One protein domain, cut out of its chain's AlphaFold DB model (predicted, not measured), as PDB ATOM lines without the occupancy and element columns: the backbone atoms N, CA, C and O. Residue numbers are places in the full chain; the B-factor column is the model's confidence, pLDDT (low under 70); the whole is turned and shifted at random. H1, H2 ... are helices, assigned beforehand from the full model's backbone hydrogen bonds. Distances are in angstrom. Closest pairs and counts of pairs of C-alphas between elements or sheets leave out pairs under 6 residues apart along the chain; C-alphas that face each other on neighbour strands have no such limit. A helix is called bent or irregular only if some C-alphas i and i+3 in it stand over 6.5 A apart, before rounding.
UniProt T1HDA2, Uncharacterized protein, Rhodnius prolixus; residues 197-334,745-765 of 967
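AT A GLANCE: This is residues 197 to 334 and 745 to 765 of the 967 residues of an uncharacterized protein of Rhodnius prolixus (UniProt T1HDA2). The longest helix, H3, runs side by side with H5, which passes through the middle; H7 packs on another side of H5, and H8 on H3. Small helices gather round this core, H1 and H4 at opposite ends of H5. The printed part has 159 residues with nine named helices, H1 to H9 in order, and no named strand: all helix. It is compact, radius of gyration of the C-alphas 15.0 A, spanning 43 by 34 by 31 A.

IN THESE COORDINATES: Find C-alpha 212 at (111.789, 218.721, 215.502), where H3, residues 212 to 231, begins; it runs 28.7 A from first to last C-alpha and ends with C-alpha 231 at (133.607, 235.818, 223.121). H5, 250 to 265, spans 22.8 A and H7, 300 to 309, 14.4 A. Look for H1 at 197 to 202, H2 at 204 to 209, H4 at 240 to 244, H6 at 277 to 284, H8 at 320 to 326 and H9 at 752 to 759. H2 and H9 are irregular: C-alphas 205 and 208 are 7.3 A apart, 755 and 758 7.2 A.

HOW THE PARTS SIT: H3 touches H5, the hub, opposite ways at a shallow tilt of 15 degrees; their closest C-alphas, Glu 230 and Ser 250, are 6.0 A apart. H5 touches H7 at 28 degrees, closest C-alphas Ala 258 and Met 306, 4.9 A. H3 touches H8, closest C-alphas Gln 227 and Phe 320, 4.9 A. H1 and H4 only just touch H5, with 3 pairs of C-alphas within 8 A each. H2 is close to H1 but not clearly touching, as H6 is to H4 and H9 to H5. Every O i to N i+4 pair is within hydrogen-bond range in H1 and H3 to H8; H2 has 0 of 2, with 2 of 3 i+3 pairs, and H9 1 of 4, with 1 of 5.

THE WHOLE: Residues 335 to 744 are not printed; C-alphas 334 and 745 are 23.4 A apart across the cut. The links H5 to H6 and H6 to H7 are long. Look for pLDDT under 70 at 233 to 248, 287 and 745 to 765.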
ATOM      1  N   LEU A 197     110.942 234.331 214.357       80.81
ATOM      2  CA  LEU A 197     110.750 232.888 214.560       80.81
ATOM      3  C   LEU A 197     109.515 232.577 215.424       80.81
ATOM      4  O   LEU A 197     108.813 231.603 215.168       80.81
ATOM      5  N   LEU A 198     109.218 233.430 216.411       81.44
ATOM      6  CA  LEU A 198     108.054 233.288 217.283       81.44
ATOM      7  C   LEU A 198     106.723 233.430 216.523       81.44
ATOM      8  O   LEU A 198     105.772 232.715 216.836       81.44
ATOM      9  N   GLU A 199     106.643 234.310 215.520       78.12
ATOM     10  CA  GLU A 199     105.472 234.393 214.637       78.12
ATOM     11  C   GLU A 199     105.379 233.160 213.729       78.12
ATOM     12  O   GLU A 199     104.309 232.559 213.622       78.12
ATOM     13  N   CYS A 200     106.498 232.720 213.142       81.81
ATOM     14  CA  CYS A 200     106.532 231.538 212.277       81.81
ATOM     15  C   CYS A 200     106.115 230.246 213.002       81.81
ATOM     16  O   CYS A 200     105.441 229.406 212.411       81.81
ATOM     17  N   LEU A 201     106.512 230.079 214.269       81.56
ATOM     18  CA  LEU A 201     106.178 228.904 215.085       81.56
ATOM     19  C   LEU A 201     104.709 228.878 215.524       81.56
ATOM     20  O   LEU A 201     104.122 227.798 215.599       81.56
ATOM     21  N   LYS A 202     104.129 230.053 215.802       83.69
ATOM     22  CA  LYS A 202     102.718 230.206 216.194       83.69
ATOM     23  C   LYS A 202     101.751 230.001 215.032       83.69
ATOM     24  O   LYS A 202     100.619 229.589 215.269       83.69
ATOM     25  N   GLU A 203     102.174 230.295 213.804       83.62
ATOM     26  CA  GLU A 203     101.358 230.168 212.595       83.62
ATOM     27  C   GLU A 203     101.038 228.687 212.282       83.62
ATOM     28  O   GLU A 203     101.921 227.941 211.839       83.62
ATOM     29  N   PRO A 204      99.784 228.217 212.463       81.12
ATOM     30  CA  PRO A 204      99.472 226.790 212.374       81.12
ATOM     31  C   PRO A 204      99.696 226.197 210.980       81.12
ATOM     32  O   PRO A 204     100.007 225.009 210.871       81.12
ATOM     33  N   SER A 205      99.573 226.999 209.915       81.50
ATOM     34  CA  SER A 205      99.838 226.546 208.542       81.50
ATOM     35  C   SER A 205     101.317 226.240 208.281       81.50
ATOM     36  O   SER A 205     101.620 225.401 207.431       81.50
ATOM     37  N   LEU A 206     102.237 226.834 209.050       80.44
ATOM     38  CA  LEU A 206     103.677 226.583 208.956       80.44
ATOM     39  C   LEU A 206     104.166 225.460 209.884       80.44
ATOM     40  O   LEU A 206     105.318 225.050 209.776       80.44
ATOM     41  N   ARG A 207     103.330 224.892 210.763       76.69
ATOM     42  CA  ARG A 207     103.776 223.896 211.762       76.69
ATOM     43  C   ARG A 207     104.395 222.624 211.157       76.69
ATOM     44  O   ARG A 207     105.303 222.060 211.759       76.69
ATOM     45  N   ALA A 208     103.979 222.208 209.957       77.38
ATOM     46  CA  ALA A 208     104.598 221.094 209.221       77.38
ATOM     47  C   ALA A 208     105.976 221.440 208.605       77.38
ATOM     48  O   ALA A 208     106.764 220.545 208.303       77.38
ATOM     49  N   SER A 209     106.278 222.730 208.449       81.00
ATOM     50  CA  SER A 209     107.567 223.267 207.984       81.00
ATOM     51  C   SER A 209     108.640 223.259 209.076       81.00
ATOM     52  O   SER A 209     109.827 223.375 208.776       81.00
ATOM     53  N   PHE A 210     108.231 223.094 210.338       85.62
ATOM     54  CA  PHE A 210     109.093 223.082 211.518       85.62
ATOM     55  C   PHE A 210     109.081 221.712 212.226       85.62
ATOM     56  O   PHE A 210     108.635 221.610 213.371       85.62
ATOM     57  N   PRO A 211     109.562 220.626 211.583       90.38
ATOM     58  CA  PRO A 211     109.784 219.360 212.272       90.38
ATOM     59  C   PRO A 211     110.881 219.517 213.337       90.38
ATOM     60  O   PRO A 211     111.747 220.387 213.238       90.38
ATOM     61  N   VAL A 212     110.884 218.633 214.338       91.88
ATOM     62  CA  VAL A 212     111.789 218.721 215.502       91.88
ATOM     63  C   VAL A 212     113.272 218.793 215.113       91.88
ATOM     64  O   VAL A 212     114.021 219.525 215.751       91.88
ATOM     65  N   LEU A 213     113.698 218.141 214.023       90.50
ATOM     66  CA  LEU A 213     115.076 218.268 213.528       90.50
ATOM     67  C   LEU A 213     115.441 219.687 213.059       90.50
ATOM     68  O   LEU A 213     116.571 220.112 213.297       90.50
ATOM     69  N   SER A 214     114.517 220.439 212.453       90.00
ATOM     70  CA  SER A 214     114.762 221.843 212.088       90.00
ATOM     71  C   SER A 214     114.924 222.712 213.336       90.00
ATOM     72  O   SER A 214     115.813 223.555 213.384       90.00
ATOM     73  N   LEU A 215     114.138 222.447 214.388       89.94
ATOM     74  CA  LEU A 215     114.283 223.122 215.683       89.94
ATOM     75  C   LEU A 215     115.639 222.812 216.336       89.94
ATOM     76  O   LEU A 215     116.284 223.720 216.853       89.94
ATOM     77  N   CYS A 216     116.117 221.565 216.255       92.25
ATOM     78  CA  CYS A 216     117.466 221.191 216.695       92.25
ATOM     79  C   CYS A 216     118.572 221.910 215.897       92.25
ATOM     80  O   CYS A 216     119.594 222.279 216.467       92.25
ATOM     81  N   HIS A 217     118.384 222.140 214.593       88.94
ATOM     82  CA  HIS A 217     119.344 222.900 213.782       88.94
ATOM     83  C   HIS A 217     119.349 224.391 214.161       88.94
ATOM     84  O   HIS A 217     120.418 224.949 214.402       88.94
ATOM     85  N   PHE A 218     118.180 225.025 214.303       88.38
ATOM     86  CA  PHE A 218     118.086 226.410 214.784       88.38
ATOM     87  C   PHE A 218     118.674 226.571 216.194       88.38
ATOM     88  O   PHE A 218     119.340 227.563 216.467       88.38
ATOM     89  N   ALA A 219     118.502 225.581 217.078       90.31
ATOM     90  CA  ALA A 219     119.071 225.600 218.425       90.31
ATOM     91  C   ALA A 219     120.607 225.682 218.424       90.31
ATOM     92  O   ALA A 219     121.176 226.335 219.300       90.31
ATOM     93  N   ILE A 220     121.264 225.057 217.439       91.12
ATOM     94  CA  ILE A 220     122.715 225.148 217.215       91.12
ATOM     95  C   ILE A 220     123.082 226.529 216.661       91.12
ATOM     96  O   ILE A 220     123.930 227.194 217.241       91.12
ATOM     97  N   GLN A 221     122.399 227.005 215.615       86.38
ATOM     98  CA  GLN A 221     122.670 228.317 214.994       86.38
ATOM     99  C   GLN A 221     122.527 229.481 215.996       86.38
ATOM    100  O   GLN A 221     123.353 230.391 216.037       86.38
ATOM    101  N   ILE A 222     121.521 229.415 216.873       87.06
ATOM    102  CA  ILE A 222     121.329 230.367 217.977       87.06
ATOM    103  C   ILE A 222     122.468 230.257 219.005       87.06
ATOM    104  O   ILE A 222     122.961 231.277 219.480       87.06
ATOM    105  N   CYS A 223     122.901 229.042 219.356       90.75
ATOM    106  CA  CYS A 223     123.985 228.829 220.319       90.75
ATOM    107  C   CYS A 223     125.337 229.350 219.808       90.75
ATOM    108  O   CYS A 223     126.106 229.919 220.577       90.75
ATOM    109  N   ASP A 224     125.590 229.201 218.510       88.94
ATOM    110  CA  ASP A 224     126.791 229.673 217.825       88.94
ATOM    111  C   ASP A 224     126.850 231.213 217.784       88.94
ATOM    112  O   ASP A 224     127.829 231.819 218.220       88.94
ATOM    113  N   GLY A 225     125.740 231.869 217.416       83.75
ATOM    114  CA  GLY A 225     125.603 233.328 217.527       83.75
ATOM    115  C   GLY A 225     125.794 233.855 218.957       83.75
ATOM    116  O   GLY A 225     126.455 234.872 219.159       83.75
ATOM    117  N   MET A 226     125.287 233.143 219.967       84.06
ATOM    118  CA  MET A 226     125.516 233.507 221.371       84.06
ATOM    119  C   MET A 226     126.951 233.217 221.847       84.06
ATOM    120  O   MET A 226     127.465 233.961 222.680       84.06
ATOM    121  N   GLN A 227     127.640 232.210 221.296       87.38
ATOM    122  CA  GLN A 227     129.065 231.970 221.562       87.38
ATOM    123  C   GLN A 227     129.928 233.133 221.059       87.38
ATOM    124  O   GLN A 227     130.828 233.580 221.772       87.38
ATOM    125  N   TYR A 228     129.634 233.656 219.865       84.31
ATOM    126  CA  TYR A 228     130.302 234.844 219.332       84.31
ATOM    127  C   TYR A 228     130.125 236.061 220.255       84.31
ATOM    128  O   TYR A 228     131.095 236.763 220.546       84.31
ATOM    129  N   LEU A 229     128.907 236.294 220.761       79.50
ATOM    130  CA  LEU A 229     128.629 237.389 221.700       79.50
ATOM    131  C   LEU A 229     129.343 237.194 223.050       79.50
ATOM    132  O   LEU A 229     129.974 238.139 223.528       79.50
ATOM    133  N   GLU A 230     129.359 235.975 223.610       82.06
ATOM    134  CA  GLU A 230     130.138 235.648 224.819       82.06
ATOM    135  C   GLU A 230     131.639 235.935 224.611       82.06
ATOM    136  O   GLU A 230     132.267 236.576 225.457       82.06
ATOM    137  N   ALA A 231     132.207 235.549 223.464       80.12
ATOM    138  CA  ALA A 231     133.607 235.818 223.121       80.12
ATOM    139  C   ALA A 231     133.912 237.321 222.953       80.12
ATOM    140  O   ALA A 231     134.979 237.786 223.356       80.12
ATOM    141  N   LYS A 232     132.961 238.098 222.419       72.69
ATOM    142  CA  LYS A 232     133.024 239.569 222.320       72.69
ATOM    143  C   LYS A 232     132.710 240.290 223.643       72.69
ATOM    144  O   LYS A 232     132.796 241.514 223.683       72.69
ATOM    145  N   ARG A 233     132.391 239.557 224.722       64.94
ATOM    146  CA  ARG A 233     131.960 240.070 226.042       64.94
ATOM    147  C   ARG A 233     130.675 240.911 226.000       64.94
ATOM    148  O   ARG A 233     130.488 241.800 226.827       64.94
ATOM    149  N   LEU A 234     129.786 240.622 225.051       59.25
ATOM    150  CA  LEU A 234     128.499 241.298 224.891       59.25
ATOM    151  C   LEU A 234     127.386 240.437 225.492       59.25
ATOM    152  O   LEU A 234     127.318 239.242 225.217       59.25
ATOM    153  N   ILE A 235     126.535 241.045 226.320       57.38
ATOM    154  CA  ILE A 235     125.498 240.352 227.099       57.38
ATOM    155  C   ILE A 235     124.125 240.824 226.614       57.38
ATOM    156  O   ILE A 235     123.905 242.029 226.486       57.38
ATOM    157  N   HIS A 236     123.208 239.900 226.325       56.38
ATOM    158  CA  HIS A 236     121.986 240.196 225.566       56.38
ATOM    159  C   HIS A 236     120.694 240.190 226.413       56.38
ATOM    160  O   HIS A 236     119.759 240.933 226.096       56.38
ATOM    161  N   ARG A 237     120.566 239.336 227.439       48.59
ATOM    162  CA  ARG A 237     119.280 238.999 228.083       48.59
ATOM    163  C   ARG A 237     119.358 238.745 229.597       48.59
ATOM    164  O   ARG A 237     120.403 238.483 230.192       48.59
ATOM    165  N   CYS A 238     118.176 238.818 230.214       46.09
ATOM    166  CA  CYS A 238     117.963 238.721 231.658       46.09
ATOM    167  C   CYS A 238     117.745 237.277 232.150       46.09
ATOM    168  O   CYS A 238     116.974 236.519 231.563       46.09
ATOM    169  N   ALA A 239     118.307 236.967 233.317       43.09
ATOM    170  CA  ALA A 239     118.025 235.791 234.148       43.09
ATOM    171  C   ALA A 239     117.604 236.244 235.569       43.09
ATOM    172  O   ALA A 239     117.528 237.456 235.798       43.09
ATOM    173  N   PRO A 240     117.318 235.343 236.535       32.84
ATOM    174  CA  PRO A 240     116.834 235.732 237.866       32.84
ATOM    175  C   PRO A 240     117.749 236.739 238.575       32.84
ATOM    176  O   PRO A 240     117.285 237.758 239.086       32.84
ATOM    177  N   GLU A 241     119.068 236.534 238.514       52.22
ATOM    178  CA  GLU A 241     120.058 237.431 239.118       52.22
ATOM    179  C   GLU A 241     120.111 238.836 238.483       52.22
ATOM    180  O   GLU A 241     120.521 239.797 239.139       52.22
ATOM    181  N   CYS A 242     119.630 238.998 237.245       53.94
ATOM    182  CA  CYS A 242     119.474 240.306 236.600       53.94
ATOM    183  C   CYS A 242     118.296 241.106 237.172       53.94
ATOM    184  O   CYS A 242     118.220 242.311 236.957       53.94
ATOM    185  N   ILE A 243     117.366 240.450 237.868       49.34
ATOM    186  CA  ILE A 243     116.120 241.053 238.357       49.34
ATOM    187  C   ILE A 243     116.213 241.282 239.864       49.34
ATOM    188  O   ILE A 243     115.869 242.361 240.337       49.34
ATOM    189  N   THR A 244     116.746 240.306 240.604       47.19
ATOM    190  CA  THR A 244     116.976 240.421 242.052       47.19
ATOM    191  C   THR A 244     118.209 241.274 242.381       47.19
ATOM    192  O   THR A 244     118.231 241.933 243.417       47.19
ATOM    193  N   TYR A 245     119.236 241.292 241.513       52.78
ATOM    194  CA  TYR A 245     120.532 241.933 241.808       52.78
ATOM    195  C   TYR A 245     121.109 242.811 240.685       52.78
ATOM    196  O   TYR A 245     122.242 243.269 240.822       52.78
ATOM    197  N   LEU A 246     120.390 243.024 239.572       54.38
ATOM    198  CA  LEU A 246     120.878 243.755 238.384       54.38
ATOM    199  C   LEU A 246     122.200 243.213 237.790       54.38
ATOM    200  O   LEU A 246     122.918 243.924 237.089       54.38
ATOM    201  N   LYS A 247     122.535 241.937 238.038       56.69
ATOM    202  CA  LYS A 247     123.772 241.305 237.549       56.69
ATOM    203  C   LYS A 247     123.558 240.629 236.199       56.69
ATOM    204  O   LYS A 247     122.990 239.546 236.137       56.69
ATOM    205  N   PHE A 248     124.053 241.243 235.131       65.50
ATOM    206  CA  PHE A 248     124.072 240.679 233.777       65.50
ATOM    207  C   PHE A 248     125.399 239.939 233.538       65.50
ATOM    208  O   PHE A 248     126.458 240.459 233.885       65.50
ATOM    209  N   THR A 249     125.362 238.719 232.990       76.25
ATOM    210  CA  THR A 249     126.555 237.878 232.731       76.25
ATOM    211  C   THR A 249     126.320 236.937 231.539       76.25
ATOM    212  O   THR A 249     125.176 236.703 231.164       76.25
ATOM    213  N   SER A 250     127.349 236.286 230.977       79.12
ATOM    214  CA  SER A 250     127.089 235.230 229.973       79.12
ATOM    215  C   SER A 250     126.292 234.046 230.552       79.12
ATOM    216  O   SER A 250     125.521 233.405 229.841       79.12
ATOM    217  N   ALA A 251     126.371 233.810 231.867       83.75
ATOM    218  CA  ALA A 251     125.532 232.833 232.557       83.75
ATOM    219  C   ALA A 251     124.047 233.255 232.642       83.75
ATOM    220  O   ALA A 251     123.184 232.375 232.744       83.75
ATOM    221  N   SER A 252     123.719 234.554 232.550       78.38
ATOM    222  CA  SER A 252     122.326 235.012 232.421       78.38
ATOM    223  C   SER A 252     121.790 234.792 231.004       78.38
ATOM    224  O   SER A 252     120.665 234.319 230.829       78.38
ATOM    225  N   ASP A 253     122.630 235.000 229.991       81.44
ATOM    226  CA  ASP A 253     122.312 234.650 228.604       81.44
ATOM    227  C   ASP A 253     122.088 233.143 228.409       81.44
ATOM    228  O   ASP A 253     121.167 232.749 227.694       81.44
ATOM    229  N   VAL A 254     122.854 232.281 229.087       89.00
ATOM    230  CA  VAL A 254     122.657 230.816 229.061       89.00
ATOM    231  C   VAL A 254     121.278 230.407 229.598       89.00
ATOM    232  O   VAL A 254     120.632 229.516 229.035       89.00
ATOM    233  N   TRP A 255     120.786 231.065 230.655       88.50
ATOM    234  CA  TRP A 255     119.429 230.839 231.165       88.50
ATOM    235  C   TRP A 255     118.377 231.250 230.125       88.50
ATOM    236  O   TRP A 255     117.455 230.480 229.836       88.50
ATOM    237  N   ALA A 256     118.525 232.444 229.539       83.06
ATOM    238  CA  ALA A 256     117.603 232.973 228.537       83.06
ATOM    239  C   ALA A 256     117.587 232.126 227.250       83.06
ATOM    240  O   ALA A 256     116.515 231.831 226.724       83.06
ATOM    241  N   TYR A 257     118.748 231.643 226.798       90.69
ATOM    242  CA  TYR A 257     118.875 230.695 225.688       90.69
ATOM    243  C   TYR A 257     118.027 229.438 225.916       90.69
ATOM    244  O   TYR A 257     117.276 229.033 225.031       90.69
ATOM    245  N   ALA A 258     118.062 228.853 227.117       92.44
ATOM    246  CA  ALA A 258     117.239 227.687 227.434       92.44
ATOM    247  C   ALA A 258     115.731 227.996 227.507       92.44
ATOM    248  O   ALA A 258     114.930 227.128 227.160       92.44
ATOM    249  N   VAL A 259     115.330 229.222 227.880       89.19
ATOM    250  CA  VAL A 259     113.931 229.673 227.726       89.19
ATOM    251  C   VAL A 259     113.547 229.721 226.244       89.19
ATOM    252  O   VAL A 259     112.515 229.164 225.880       89.19
ATOM    253  N   THR A 260     114.398 230.257 225.367       88.00
ATOM    254  CA  THR A 260     114.127 230.273 223.917       88.00
ATOM    255  C   THR A 260     114.156 228.882 223.274       88.00
ATOM    256  O   THR A 260     113.340 228.601 222.398       88.00
ATOM    257  N   LEU A 261     114.962 227.932 223.763       92.06
ATOM    258  CA  LEU A 261     114.798 226.527 223.366       92.06
ATOM    259  C   LEU A 261     113.420 225.977 223.771       92.06
ATOM    260  O   LEU A 261     112.803 225.230 223.008       92.06
ATOM    261  N   TRP A 262     112.918 226.337 224.955       94.25
ATOM    262  CA  TRP A 262     111.584 225.933 225.401       94.25
ATOM    263  C   TRP A 262     110.475 226.549 224.532       94.25
ATOM    264  O   TRP A 262     109.542 225.832 224.165       94.25
ATOM    265  N   GLU A 263     110.596 227.816 224.114       89.69
ATOM    266  CA  GLU A 263     109.713 228.433 223.102       89.69
ATOM    267  C   GLU A 263     109.668 227.599 221.821       89.69
ATOM    268  O   GLU A 263     108.595 227.266 221.320       89.69
ATOM    269  N   MET A 264     110.839 227.228 221.301       90.56
ATOM    270  CA  MET A 264     110.962 226.521 220.031       90.56
ATOM    271  C   MET A 264     110.283 225.152 220.078       90.56
ATOM    272  O   MET A 264     109.418 224.868 219.251       90.56
ATOM    273  N   PHE A 265     110.604 224.316 221.070       93.56
ATOM    274  CA  PHE A 265     110.003 222.979 221.185       93.56
ATOM    275  C   PHE A 265     108.548 222.986 221.686       93.56
ATOM    276  O   PHE A 265     107.862 221.970 221.550       93.56
ATOM    277  N   SER A 266     108.056 224.106 222.228       91.81
ATOM    278  CA  SER A 266     106.632 224.329 222.523       91.81
ATOM    279  C   SER A 266     105.869 225.036 221.394       91.81
ATOM    280  O   SER A 266     104.664 225.235 221.518       91.81
ATOM    281  N   TYR A 267     106.531 225.361 220.276       89.56
ATOM    282  CA  TYR A 267     105.954 226.065 219.123       89.56
ATOM    283  C   TYR A 267     105.365 227.442 219.489       89.56
ATOM    284  O   TYR A 267     104.282 227.828 219.054       89.56
ATOM    285  N   GLY A 268     106.113 228.202 220.290       86.81
ATOM    286  CA  GLY A 268     105.808 229.592 220.627       86.81
ATOM    287  C   GLY A 268     104.793 229.778 221.757       86.81
ATOM    288  O   GLY A 268     104.194 230.852 221.856       86.81
ATOM    289  N   PHE A 269     104.587 228.777 222.618       87.94
ATOM    290  CA  PHE A 269     103.865 228.984 223.877       87.94
ATOM    291  C   PHE A 269     104.609 229.980 224.779       87.94
ATOM    292  O   PHE A 269     105.818 230.168 224.669       87.94
ATOM    293  N   GLN A 270     103.875 230.613 225.693       86.06
ATOM    294  CA  GLN A 270     104.433 231.563 226.653       86.06
ATOM    295  C   GLN A 270     104.909 230.834 227.931       86.06
ATOM    296  O   GLN A 270     104.096 230.160 228.572       86.06
ATOM    297  N   PRO A 271     106.188 230.971 228.334       84.38
ATOM    298  CA  PRO A 271     106.693 230.537 229.631       84.38
ATOM    299  C   PRO A 271     105.877 231.110 230.780       84.38
ATOM    300  O   PRO A 271     105.467 232.269 230.729       84.38
ATOM    301  N   TRP A 272     105.672 230.307 231.828       83.69
ATOM    302  CA  TRP A 272     104.971 230.723 233.047       83.69
ATOM    303  C   TRP A 272     103.630 231.439 232.779       83.69
ATOM    304  O   TRP A 272     103.259 232.377 233.487       83.69
ATOM    305  N   ALA A 273     102.900 231.009 231.743       81.94
ATOM    306  CA  ALA A 273     101.608 231.582 231.384       81.94
ATOM    307  C   ALA A 273     100.663 231.655 232.601       81.94
ATOM    308  O   ALA A 273     100.577 230.721 233.396       81.94
ATOM    309  N   ALA A 274      99.951 232.779 232.717       83.00
ATOM    310  CA  ALA A 274      99.122 233.175 233.862       83.00
ATOM    311  C   ALA A 274      99.853 233.529 235.182       83.00
ATOM    312  O   ALA A 274      99.171 233.904 236.136       83.00
ATOM    313  N   LEU A 275     101.192 233.519 235.248       77.75
ATOM    314  CA  LEU A 275     101.941 234.137 236.355       77.75
ATOM    315  C   LEU A 275     102.317 235.597 236.046       77.75
ATOM    316  O   LEU A 275     102.585 235.972 234.904       77.75
ATOM    317  N   THR A 276     102.364 236.435 237.082       80.44
ATOM    318  CA  THR A 276     102.962 237.780 237.012       80.44
ATOM    319  C   THR A 276     104.477 237.728 237.228       80.44
ATOM    320  O   THR A 276     104.989 236.776 237.804       80.44
ATOM    321  N   GLY A 277     105.210 238.775 236.825       72.25
ATOM    322  CA  GLY A 277     106.674 238.825 236.972       72.25
ATOM    323  C   GLY A 277     107.179 238.586 238.405       72.25
ATOM    324  O   GLY A 277     108.180 237.903 238.578       72.25
ATOM    325  N   GLN A 278     106.455 239.065 239.423       73.38
ATOM    326  CA  GLN A 278     106.768 238.781 240.829       73.38
ATOM    327  C   GLN A 278     106.559 237.297 241.168       73.38
ATOM    328  O   GLN A 278     107.461 236.662 241.700       73.38
ATOM    329  N   GLN A 279     105.416 236.718 240.789       80.19
ATOM    330  CA  GLN A 279     105.134 235.294 241.015       80.19
ATOM    331  C   GLN A 279     106.100 234.376 240.252       80.19
ATOM    332  O   GLN A 279     106.354 233.261 240.689       80.19
ATOM    333  N   ILE A 280     106.650 234.829 239.119       79.94
ATOM    334  CA  ILE A 280     107.708 234.115 238.396       79.94
ATOM    335  C   ILE A 280     108.996 234.091 239.226       79.94
ATOM    336  O   ILE A 280     109.588 233.026 239.346       79.94
ATOM    337  N   LEU A 281     109.401 235.210 239.843       77.25
ATOM    338  CA  LEU A 281     110.555 235.247 240.755       77.25
ATOM    339  C   LEU A 281     110.336 234.328 241.964       77.25
ATOM    340  O   LEU A 281     111.141 233.431 242.200       77.25
ATOM    341  N   GLU A 282     109.205 234.487 242.657       80.31
ATOM    342  CA  GLU A 282     108.810 233.667 243.815       80.31
ATOM    343  C   GLU A 282     108.749 232.163 243.488       80.31
ATOM    344  O   GLU A 282     109.010 231.334 244.354       80.31
ATOM    345  N   ALA A 283     108.423 231.799 242.242       80.31
ATOM    346  CA  ALA A 283     108.365 230.410 241.799       80.31
ATOM    347  C   ALA A 283     109.720 229.834 241.349       80.31
ATOM    348  O   ALA A 283     109.904 228.624 241.444       80.31
ATOM    349  N   ILE A 284     110.655 230.634 240.818       83.56
ATOM    350  CA  ILE A 284     111.936 230.122 240.282       83.56
ATOM    351  C   ILE A 284     113.098 230.152 241.284       83.56
ATOM    352  O   ILE A 284     114.118 229.501 241.017       83.56
ATOM    353  N   ASP A 285     112.960 230.878 242.390       79.44
ATOM    354  CA  ASP A 285     113.957 230.968 243.462       79.44
ATOM    355  C   ASP A 285     113.886 229.771 244.444       79.44
ATOM    356  O   ASP A 285     113.093 228.837 244.282       79.44
ATOM    357  N   GLU A 286     114.765 229.750 245.443       74.75
ATOM    358  CA  GLU A 286     114.789 228.742 246.510       74.75
ATOM    359  C   GLU A 286     113.681 228.976 247.566       74.75
ATOM    360  O   GLU A 286     113.241 230.110 247.759       74.75
ATOM    361  N   PRO A 287     113.184 227.929 248.267       65.44
ATOM    362  CA  PRO A 287     113.736 226.572 248.376       65.44
ATOM    363  C   PRO A 287     113.168 225.533 247.394       65.44
ATOM    364  O   PRO A 287     113.724 224.444 247.294       65.44
ATOM    365  N   ASN A 288     112.076 225.826 246.680       71.62
ATOM    366  CA  ASN A 288     111.424 224.885 245.755       71.62
ATOM    367  C   ASN A 288     111.380 225.454 244.321       71.62
ATOM    368  O   ASN A 288     110.301 225.793 243.834       71.62
ATOM    369  N   PRO A 289     112.534 225.541 243.630       79.94
ATOM    370  CA  PRO A 289     112.651 226.188 242.325       79.94
ATOM    371  C   PRO A 289     111.827 225.481 241.236       79.94
ATOM    372  O   PRO A 289     112.260 224.501 240.619       79.94
ATOM    373  N   GLN A 290     110.646 226.025 240.938       84.56
ATOM    374  CA  GLN A 290     109.821 225.624 239.804       84.56
ATOM    375  C   GLN A 290     110.568 225.922 238.497       84.56
ATOM    376  O   GLN A 290     111.279 226.919 238.342       84.56
ATOM    377  N   ARG A 291     110.419 225.030 237.520       89.19
ATOM    378  CA  ARG A 291     110.970 225.167 236.167       89.19
ATOM    379  C   ARG A 291     109.885 224.814 235.161       89.19
ATOM    380  O   ARG A 291     108.937 224.111 235.504       89.19
ATOM    381  N   LEU A 292     110.033 225.303 233.934       91.00
ATOM    382  CA  LEU A 292     109.108 224.997 232.846       91.00
ATOM    383  C   LEU A 292     109.105 223.485 232.569       91.00
ATOM    384  O   LEU A 292     110.165 222.857 232.531       91.00
ATOM    385  N   GLU A 293     107.921 222.905 232.384       93.44
ATOM    386  CA  GLU A 293     107.754 221.478 232.087       93.44
ATOM    387  C   GLU A 293     108.246 221.135 230.672       93.44
ATOM    388  O   GLU A 293     108.295 222.003 229.801       93.44
ATOM    389  N   ARG A 294     108.603 219.871 230.402       95.00
ATOM    390  CA  ARG A 294     109.087 219.469 229.069       95.00
ATOM    391  C   ARG A 294     107.965 219.588 228.020       95.00
ATOM    392  O   ARG A 294     106.988 218.848 228.141       95.00
ATOM    393  N   PRO A 295     108.121 220.394 226.948       94.50
ATOM    394  CA  PRO A 295     107.148 220.438 225.855       94.50
ATOM    395  C   PRO A 295     106.981 219.070 225.193       94.50
ATOM    396  O   PRO A 295     107.951 218.320 225.064       94.50
ATOM    397  N   GLU A 296     105.779 218.742 224.714       90.81
ATOM    398  CA  GLU A 296     105.488 217.390 224.216       90.81
ATOM    399  C   GLU A 296     106.426 216.928 223.094       90.81
ATOM    400  O   GLU A 296     106.790 215.750 223.058       90.81
ATOM    401  N   CYS A 297     106.809 217.864 222.220       91.50
ATOM    402  CA  CYS A 297     107.668 217.668 221.052       91.50
ATOM    403  C   CYS A 297     109.177 217.749 221.370       91.50
ATOM    404  O   CYS A 297     109.994 217.624 220.462       91.50
ATOM    405  N   CYS A 298     109.569 217.998 222.623       95.50
ATOM    406  CA  CYS A 298     110.964 218.222 222.999       95.50
ATOM    407  C   CYS A 298     111.715 216.895 223.251       95.50
ATOM    408  O   CYS A 298     111.273 216.103 224.099       95.50
ATOM    409  N   PRO A 299     112.866 216.651 222.589       96.56
ATOM    410  CA  PRO A 299     113.746 215.534 222.926       96.56
ATOM    411  C   PRO A 299     114.181 215.595 224.394       96.56
ATOM    412  O   PRO A 299     114.449 216.675 224.933       96.56
ATOM    413  N   LYS A 300     114.255 214.440 225.060       95.75
ATOM    414  CA  LYS A 300     114.650 214.343 226.473       95.75
ATOM    415  C   LYS A 300     116.038 214.944 226.714       95.75
ATOM    416  O   LYS A 300     116.266 215.563 227.752       95.75
ATOM    417  N   GLU A 301     116.935 214.798 225.754       95.69
ATOM    418  CA  GLU A 301     118.332 215.224 225.786       95.69
ATOM    419  C   GLU A 301     118.415 216.759 225.763       95.69
ATOM    420  O   GLU A 301     119.029 217.358 226.646       95.69
ATOM    421  N   TYR A 302     117.672 217.403 224.855       96.38
ATOM    422  CA  TYR A 302     117.513 218.862 224.808       96.38
ATOM    423  C   TYR A 302     116.885 219.426 226.091       96.38
ATOM    424  O   TYR A 302     117.381 220.412 226.633       96.38
ATOM    425  N   TYR A 303     115.841 218.793 226.636       97.00
ATOM    426  CA  TYR A 303     115.265 219.220 227.920       97.00
ATOM    427  C   TYR A 303     116.234 219.018 229.098       97.00
ATOM    428  O   TYR A 303     116.307 219.850 230.003       97.00
ATOM    429  N   SER A 304     117.035 217.952 229.073       96.12
ATOM    430  CA  SER A 304     118.095 217.723 230.063       96.12
ATOM    431  C   SER A 304     119.182 218.800 229.978       96.12
ATOM    432  O   SER A 304     119.707 219.209 231.011       96.12
ATOM    433  N   LEU A 305     119.470 219.318 228.779       96.31
ATOM    434  CA  LEU A 305     120.355 220.466 228.566       96.31
ATOM    435  C   LEU A 305     119.746 221.765 229.124       96.31
ATOM    436  O   LEU A 305     120.403 222.434 229.920       96.31
ATOM    437  N   MET A 306     118.470 222.068 228.829       95.44
ATOM    438  CA  MET A 306     117.746 223.214 229.424       95.44
ATOM    439  C   MET A 306     117.810 223.193 230.958       95.44
ATOM    440  O   MET A 306     118.059 224.216 231.593       95.44
ATOM    441  N   ARG A 307     117.642 222.012 231.569       95.00
ATOM    442  CA  ARG A 307     117.712 221.830 233.028       95.00
ATOM    443  C   ARG A 307     119.103 222.101 233.620       95.00
ATOM    444  O   ARG A 307     119.150 222.470 234.789       95.00
ATOM    445  N   LYS A 308     120.197 221.972 232.852       95.31
ATOM    446  CA  LYS A 308     121.540 222.447 233.258       95.31
ATOM    447  C   LYS A 308     121.637 223.973 233.166       95.31
ATOM    448  O   LYS A 308     122.163 224.611 234.070       95.31
ATOM    449  N   CYS A 309     121.105 224.564 232.097       94.06
ATOM    450  CA  CYS A 309     121.105 226.017 231.894       94.06
ATOM    451  C   CYS A 309     120.262 226.772 232.935       94.06
ATOM    452  O   CYS A 309     120.608 227.890 233.299       94.06
ATOM    453  N   TRP A 310     119.193 226.159 233.455       92.06
ATOM    454  CA  TRP A 310     118.372 226.719 234.538       92.06
ATOM    455  C   TRP A 310     118.832 226.326 235.955       92.06
ATOM    456  O   TRP A 310     118.018 226.308 236.893       92.06
ATOM    457  N   HIS A 311     120.116 225.997 236.133       91.38
ATOM    458  CA  HIS A 311     120.710 225.897 237.467       91.38
ATOM    459  C   HIS A 311     120.597 227.255 238.186       91.38
ATOM    460  O   HIS A 311     120.746 228.298 237.550       91.38
ATOM    461  N   HIS A 312     120.299 227.247 239.491       86.25
ATOM    462  CA  HIS A 312     120.138 228.467 240.299       86.25
ATOM    463  C   HIS A 312     121.454 229.260 240.352       86.25
ATOM    464  O   HIS A 312     121.580 230.255 239.640       86.25
ATOM    465  N   ASP A 313     122.464 228.726 241.051       87.12
ATOM    466  CA  ASP A 313     123.867 229.169 240.994       87.12
ATOM    467  C   ASP A 313     124.336 229.333 239.527       87.12
ATOM    468  O   ASP A 313     124.393 228.327 238.804       87.12
ATOM    469  N   PRO A 314     124.673 230.564 239.079       87.38
ATOM    470  CA  PRO A 314     125.100 230.832 237.707       87.38
ATOM    471  C   PRO A 314     126.417 230.157 237.317       87.38
ATOM    472  O   PRO A 314     126.610 229.850 236.143       87.38
ATOM    473  N   SER A 315     127.318 229.888 238.272       90.25
ATOM    474  CA  SER A 315     128.649 229.323 237.990       90.25
ATOM    475  C   SER A 315     128.604 227.870 237.501       90.25
ATOM    476  O   SER A 315     129.540 227.400 236.857       90.25
ATOM    477  N   ARG A 316     127.491 227.173 237.764       94.19
ATOM    478  CA  ARG A 316     127.229 225.787 237.340       94.19
ATOM    479  C   ARG A 316     126.470 225.680 236.016       94.19
ATOM    480  O   ARG A 316     126.231 224.567 235.543       94.19
ATOM    481  N   ARG A 317     126.067 226.804 235.417       94.12
ATOM    482  CA  ARG A 317     125.445 226.828 234.085       94.12
ATOM    483  C   ARG A 317     126.548 226.611 233.023       94.12
ATOM    484  O   ARG A 317     127.619 227.202 233.148       94.12
ATOM    485  N   PRO A 318     126.339 225.764 231.997       96.00
ATOM    486  CA  PRO A 318     127.340 225.508 230.952       96.00
ATOM    487  C   PRO A 318     127.559 226.750 230.074       96.00
ATOM    488  O   PRO A 318     126.591 227.437 229.762       96.00
ATOM    489  N   LYS A 319     128.788 227.019 229.615       94.38
ATOM    490  CA  LYS A 319     129.062 228.153 228.705       94.38
ATOM    491  C   LYS A 319     128.611 227.851 227.277       94.38
ATOM    492  O   LYS A 319     128.404 226.685 226.929       94.38
ATOM    493  N   PHE A 320     128.537 228.848 226.392       92.94
ATOM    494  CA  PHE A 320     128.124 228.603 225.000       92.94
ATOM    495  C   PHE A 320     129.119 227.714 224.227       92.94
ATOM    496  O   PHE A 320     128.716 226.944 223.356       92.94
ATOM    497  N   ASN A 321     130.398 227.703 224.616       94.31
ATOM    498  CA  ASN A 321     131.390 226.726 224.134       94.31
ATOM    499  C   ASN A 321     131.117 225.282 224.625       94.31
ATOM    500  O   ASN A 321     131.385 224.304 223.927       94.31
ATOM    501  N   ASP A 322     130.547 225.104 225.816       95.75
ATOM    502  CA  ASP A 322     130.156 223.779 226.319       95.75
ATOM    503  C   ASP A 322     128.857 223.297 225.670       95.75
ATOM    504  O   ASP A 322     128.697 222.107 225.402       95.75
ATOM    505  N   LEU A 323     127.935 224.223 225.400       95.06
ATOM    506  CA  LEU A 323     126.678 223.953 224.709       95.06
ATOM    507  C   LEU A 323     126.915 223.560 223.246       95.06
ATOM    508  O   LEU A 323     126.429 222.510 222.835       95.06
ATOM    509  N   MET A 324     127.737 224.298 222.493       95.44
ATOM    510  CA  MET A 324     128.082 223.947 221.103       95.44
ATOM    511  C   MET A 324     128.767 222.582 220.964       95.44
ATOM    512  O   MET A 324     128.627 221.931 219.931       95.44
ATOM    513  N   ARG A 325     129.454 222.104 222.011       94.50
ATOM    514  CA  ARG A 325     130.020 220.746 222.055       94.50
ATOM    515  C   ARG A 325     128.986 219.662 222.392       94.50
ATOM    516  O   ARG A 325     129.132 218.550 221.909       94.50
ATOM    517  N   GLN A 326     127.947 219.971 223.174       94.56
ATOM    518  CA  GLN A 326     126.905 219.012 223.590       94.56
ATOM    519  C   GLN A 326     125.707 218.920 222.628       94.56
ATOM    520  O   GLN A 326     125.098 217.859 222.500       94.56
ATOM    521  N   LEU A 327     125.333 220.016 221.959       92.25
ATOM    522  CA  LEU A 327     124.143 220.084 221.100       92.25
ATOM    523  C   LEU A 327     124.125 219.082 219.924       92.25
ATOM    524  O   LEU A 327     123.038 218.563 219.642       92.25
ATOM    525  N   PRO A 328     125.256 218.763 219.252       90.12
ATOM    526  CA  PRO A 328     125.286 217.730 218.215       90.12
ATOM    527  C   PRO A 328     124.892 216.344 218.741       90.12
ATOM    528  O   PRO A 328     124.121 215.645 218.084       90.12
ATOM    529  N   ASP A 329     125.345 215.986 219.945       90.75
ATOM    530  CA  ASP A 329     125.063 214.695 220.588       90.75
ATOM    531  C   ASP A 329     123.629 214.617 221.143       90.75
ATOM    532  O   ASP A 329     123.067 213.534 221.289       90.75
ATOM    533  N   CYS A 330     122.991 215.763 221.409       92.50
ATOM    534  CA  CYS A 330     121.572 215.838 221.781       92.50
ATOM    535  C   CYS A 330     120.604 215.622 220.600       92.50
ATOM    536  O   CYS A 330     119.387 215.644 220.806       92.50
ATOM    537  N   LYS A 331     121.094 215.471 219.360       89.56
ATOM    538  CA  LYS A 331     120.248 215.342 218.163       89.56
ATOM    539  C   LYS A 331     119.435 214.032 218.197       89.56
ATOM    540  O   LYS A 331     120.032 212.958 218.216       89.56
ATOM    541  N   PRO A 332     118.089 214.088 218.142       94.19
ATOM    542  CA  PRO A 332     117.266 212.885 218.169       94.19
ATOM    543  C   PRO A 332     117.440 212.056 216.891       94.19
ATOM    544  O   PRO A 332     117.544 212.595 215.785       94.19
ATOM    545  N   GLU A 333     117.427 210.734 217.042       93.38
ATOM    546  CA  GLU A 333     117.432 209.806 215.911       93.38
ATOM    547  C   GLU A 333     116.067 209.745 215.210       93.38
ATOM    548  O   GLU A 333     115.035 210.171 215.742       93.38
ATOM    549  N   GLN A 334     116.060 209.166 214.010       95.25
ATOM    550  CA  GLN A 334     114.839 208.869 213.272       95.25
ATOM    551  C   GLN A 334     114.723 207.372 213.002       95.25
ATOM    552  O   GLN A 334     115.710 206.688 212.728       95.25
ATOM    553  N   PHE A 745     119.777 230.955 209.869       43.16
ATOM    554  CA  PHE A 745     118.983 231.743 210.808       43.16
ATOM    555  C   PHE A 745     119.850 232.864 211.397       43.16
ATOM    556  O   PHE A 745     120.988 232.609 211.797       43.16
ATOM    557  N   ARG A 746     119.320 234.090 211.472       44.16
ATOM    558  CA  ARG A 746     120.001 235.248 212.070       44.16
ATOM    559  C   ARG A 746     119.229 235.759 213.273       44.16
ATOM    560  O   ARG A 746     118.043 236.055 213.162       44.16
ATOM    561  N   LEU A 747     119.911 235.874 214.410       43.19
ATOM    562  CA  LEU A 747     119.377 236.472 215.627       43.19
ATOM    563  C   LEU A 747     119.267 237.994 215.459       43.19
ATOM    564  O   LEU A 747     120.299 238.659 215.330       43.19
ATOM    565  N   PRO A 748     118.057 238.577 215.495       45.75
ATOM    566  CA  PRO A 748     117.909 240.017 215.588       45.75
ATOM    567  C   PRO A 748     118.323 240.509 216.977       45.75
ATOM    568  O   PRO A 748     117.586 240.358 217.956       45.75
ATOM    569  N   LEU A 749     119.491 241.153 217.043       45.47
ATOM    570  CA  LEU A 749     119.875 241.980 218.181       45.47
ATOM    571  C   LEU A 749     118.774 243.031 218.420       45.47
ATOM    572  O   LEU A 749     118.548 243.920 217.602       45.47
ATOM    573  N   TRP A 750     118.086 242.903 219.557       45.69
ATOM    574  CA  TRP A 750     117.025 243.805 220.033       45.69
ATOM    575  C   TRP A 750     115.740 243.886 219.176       45.69
ATOM    576  O   TRP A 750     115.138 244.963 219.056       45.69
ATOM    577  N   ASP A 751     115.271 242.748 218.648       37.22
ATOM    578  CA  ASP A 751     113.859 242.543 218.264       37.22
ATOM    579  C   ASP A 751     112.935 242.492 219.497       37.22
ATOM    580  O   ASP A 751     113.292 241.966 220.554       37.22
ATOM    581  N   ARG A 752     111.704 242.987 219.339       38.59
ATOM    582  CA  ARG A 752     110.640 242.953 220.346       38.59
ATOM    583  C   ARG A 752     110.323 241.531 220.814       38.59
ATOM    584  O   ARG A 752     110.240 241.316 222.023       38.59
ATOM    585  N   ALA A 753     110.180 240.569 219.897       36.09
ATOM    586  CA  ALA A 753     109.888 239.179 220.271       36.09
ATOM    587  C   ALA A 753     111.070 238.508 220.996       36.09
ATOM    588  O   ALA A 753     110.865 237.568 221.754       36.09
ATOM    589  N   SER A 754     112.286 239.037 220.832       34.09
ATOM    590  CA  SER A 754     113.484 238.616 221.564       34.09
ATOM    591  C   SER A 754     113.674 239.313 222.922       34.09
ATOM    592  O   SER A 754     114.254 238.716 223.828       34.09
ATOM    593  N   ALA A 755     113.200 240.553 223.083       33.78
ATOM    594  CA  ALA A 755     113.434 241.373 224.278       33.78
ATOM    595  C   ALA A 755     112.278 241.359 225.298       33.78
ATOM    596  O   ALA A 755     112.523 241.270 226.501       33.78
ATOM    597  N   GLU A 756     111.012 241.421 224.863       36.53
ATOM    598  CA  GLU A 756     109.869 241.475 225.799       36.53
ATOM    599  C   GLU A 756     109.595 240.138 226.500       36.53
ATOM    600  O   GLU A 756     108.957 240.106 227.555       36.53
ATOM    601  N   PHE A 757     110.074 239.036 225.922       38.78
ATOM    602  CA  PHE A 757     109.534 237.702 226.167       38.78
ATOM    603  C   PHE A 757     109.743 237.149 227.582       38.78
ATOM    604  O   PHE A 757     108.957 236.324 228.043       38.78
ATOM    605  N   CYS A 758     110.775 237.614 228.289       31.11
ATOM    606  CA  CYS A 758     111.030 237.183 229.661       31.11
ATOM    607  C   CYS A 758     110.415 238.138 230.702       31.11
ATOM    608  O   CYS A 758     109.696 237.682 231.586       31.11
ATOM    609  N   PHE A 759     110.675 239.455 230.623       45.94
ATOM    610  CA  PHE A 759     110.445 240.366 231.762       45.94
ATOM    611  C   PHE A 759     109.988 241.795 231.407       45.94
ATOM    612  O   PHE A 759     110.363 242.752 232.089       45.94
ATOM    613  N   ALA A 760     109.118 241.960 230.401       33.78
ATOM    614  CA  ALA A 760     108.582 243.271 229.987       33.78
ATOM    615  C   ALA A 760     108.043 244.156 231.139       33.78
ATOM    616  O   ALA A 760     108.139 245.379 231.067       33.78
ATOM    617  N   ARG A 761     107.521 243.557 232.226       35.50
ATOM    618  CA  ARG A 761     107.004 244.282 233.403       35.50
ATOM    619  C   ARG A 761     108.003 244.446 234.557       35.50
ATOM    620  O   ARG A 761     107.806 245.332 235.379       35.50
ATOM    621  N   SER A 762     109.078 243.658 234.635       33.81
ATOM    622  CA  SER A 762     110.061 243.812 235.724       33.81
ATOM    623  C   SER A 762     110.881 245.091 235.556       33.81
ATOM    624  O   SER A 762     111.179 245.762 236.537       33.81
ATOM    625  N   ARG A 763     111.170 245.501 234.313       35.47
ATOM    626  CA  ARG A 763     111.823 246.792 234.055       35.47
ATOM    627  C   ARG A 763     110.941 247.989 234.439       35.47
ATOM    628  O   ARG A 763     111.478 248.978 234.912       35.47
ATOM    629  N   ASP A 764     109.613 247.876 234.336       33.19
ATOM    630  CA  ASP A 764     108.661 248.909 234.794       33.19
ATOM    631  C   ASP A 764     108.613 249.063 236.331       33.19
ATOM    632  O   ASP A 764     108.072 250.038 236.845       33.19
ATOM    633  N   LEU A 765     109.197 248.122 237.083       32.94
ATOM    634  CA  LEU A 765     109.467 248.273 238.518       32.94
ATOM    635  C   LEU A 765     110.849 248.895 238.781       32.94
ATOM    636  O   LEU A 765     111.010 249.599 239.772       32.94
TER     637      LEU A 765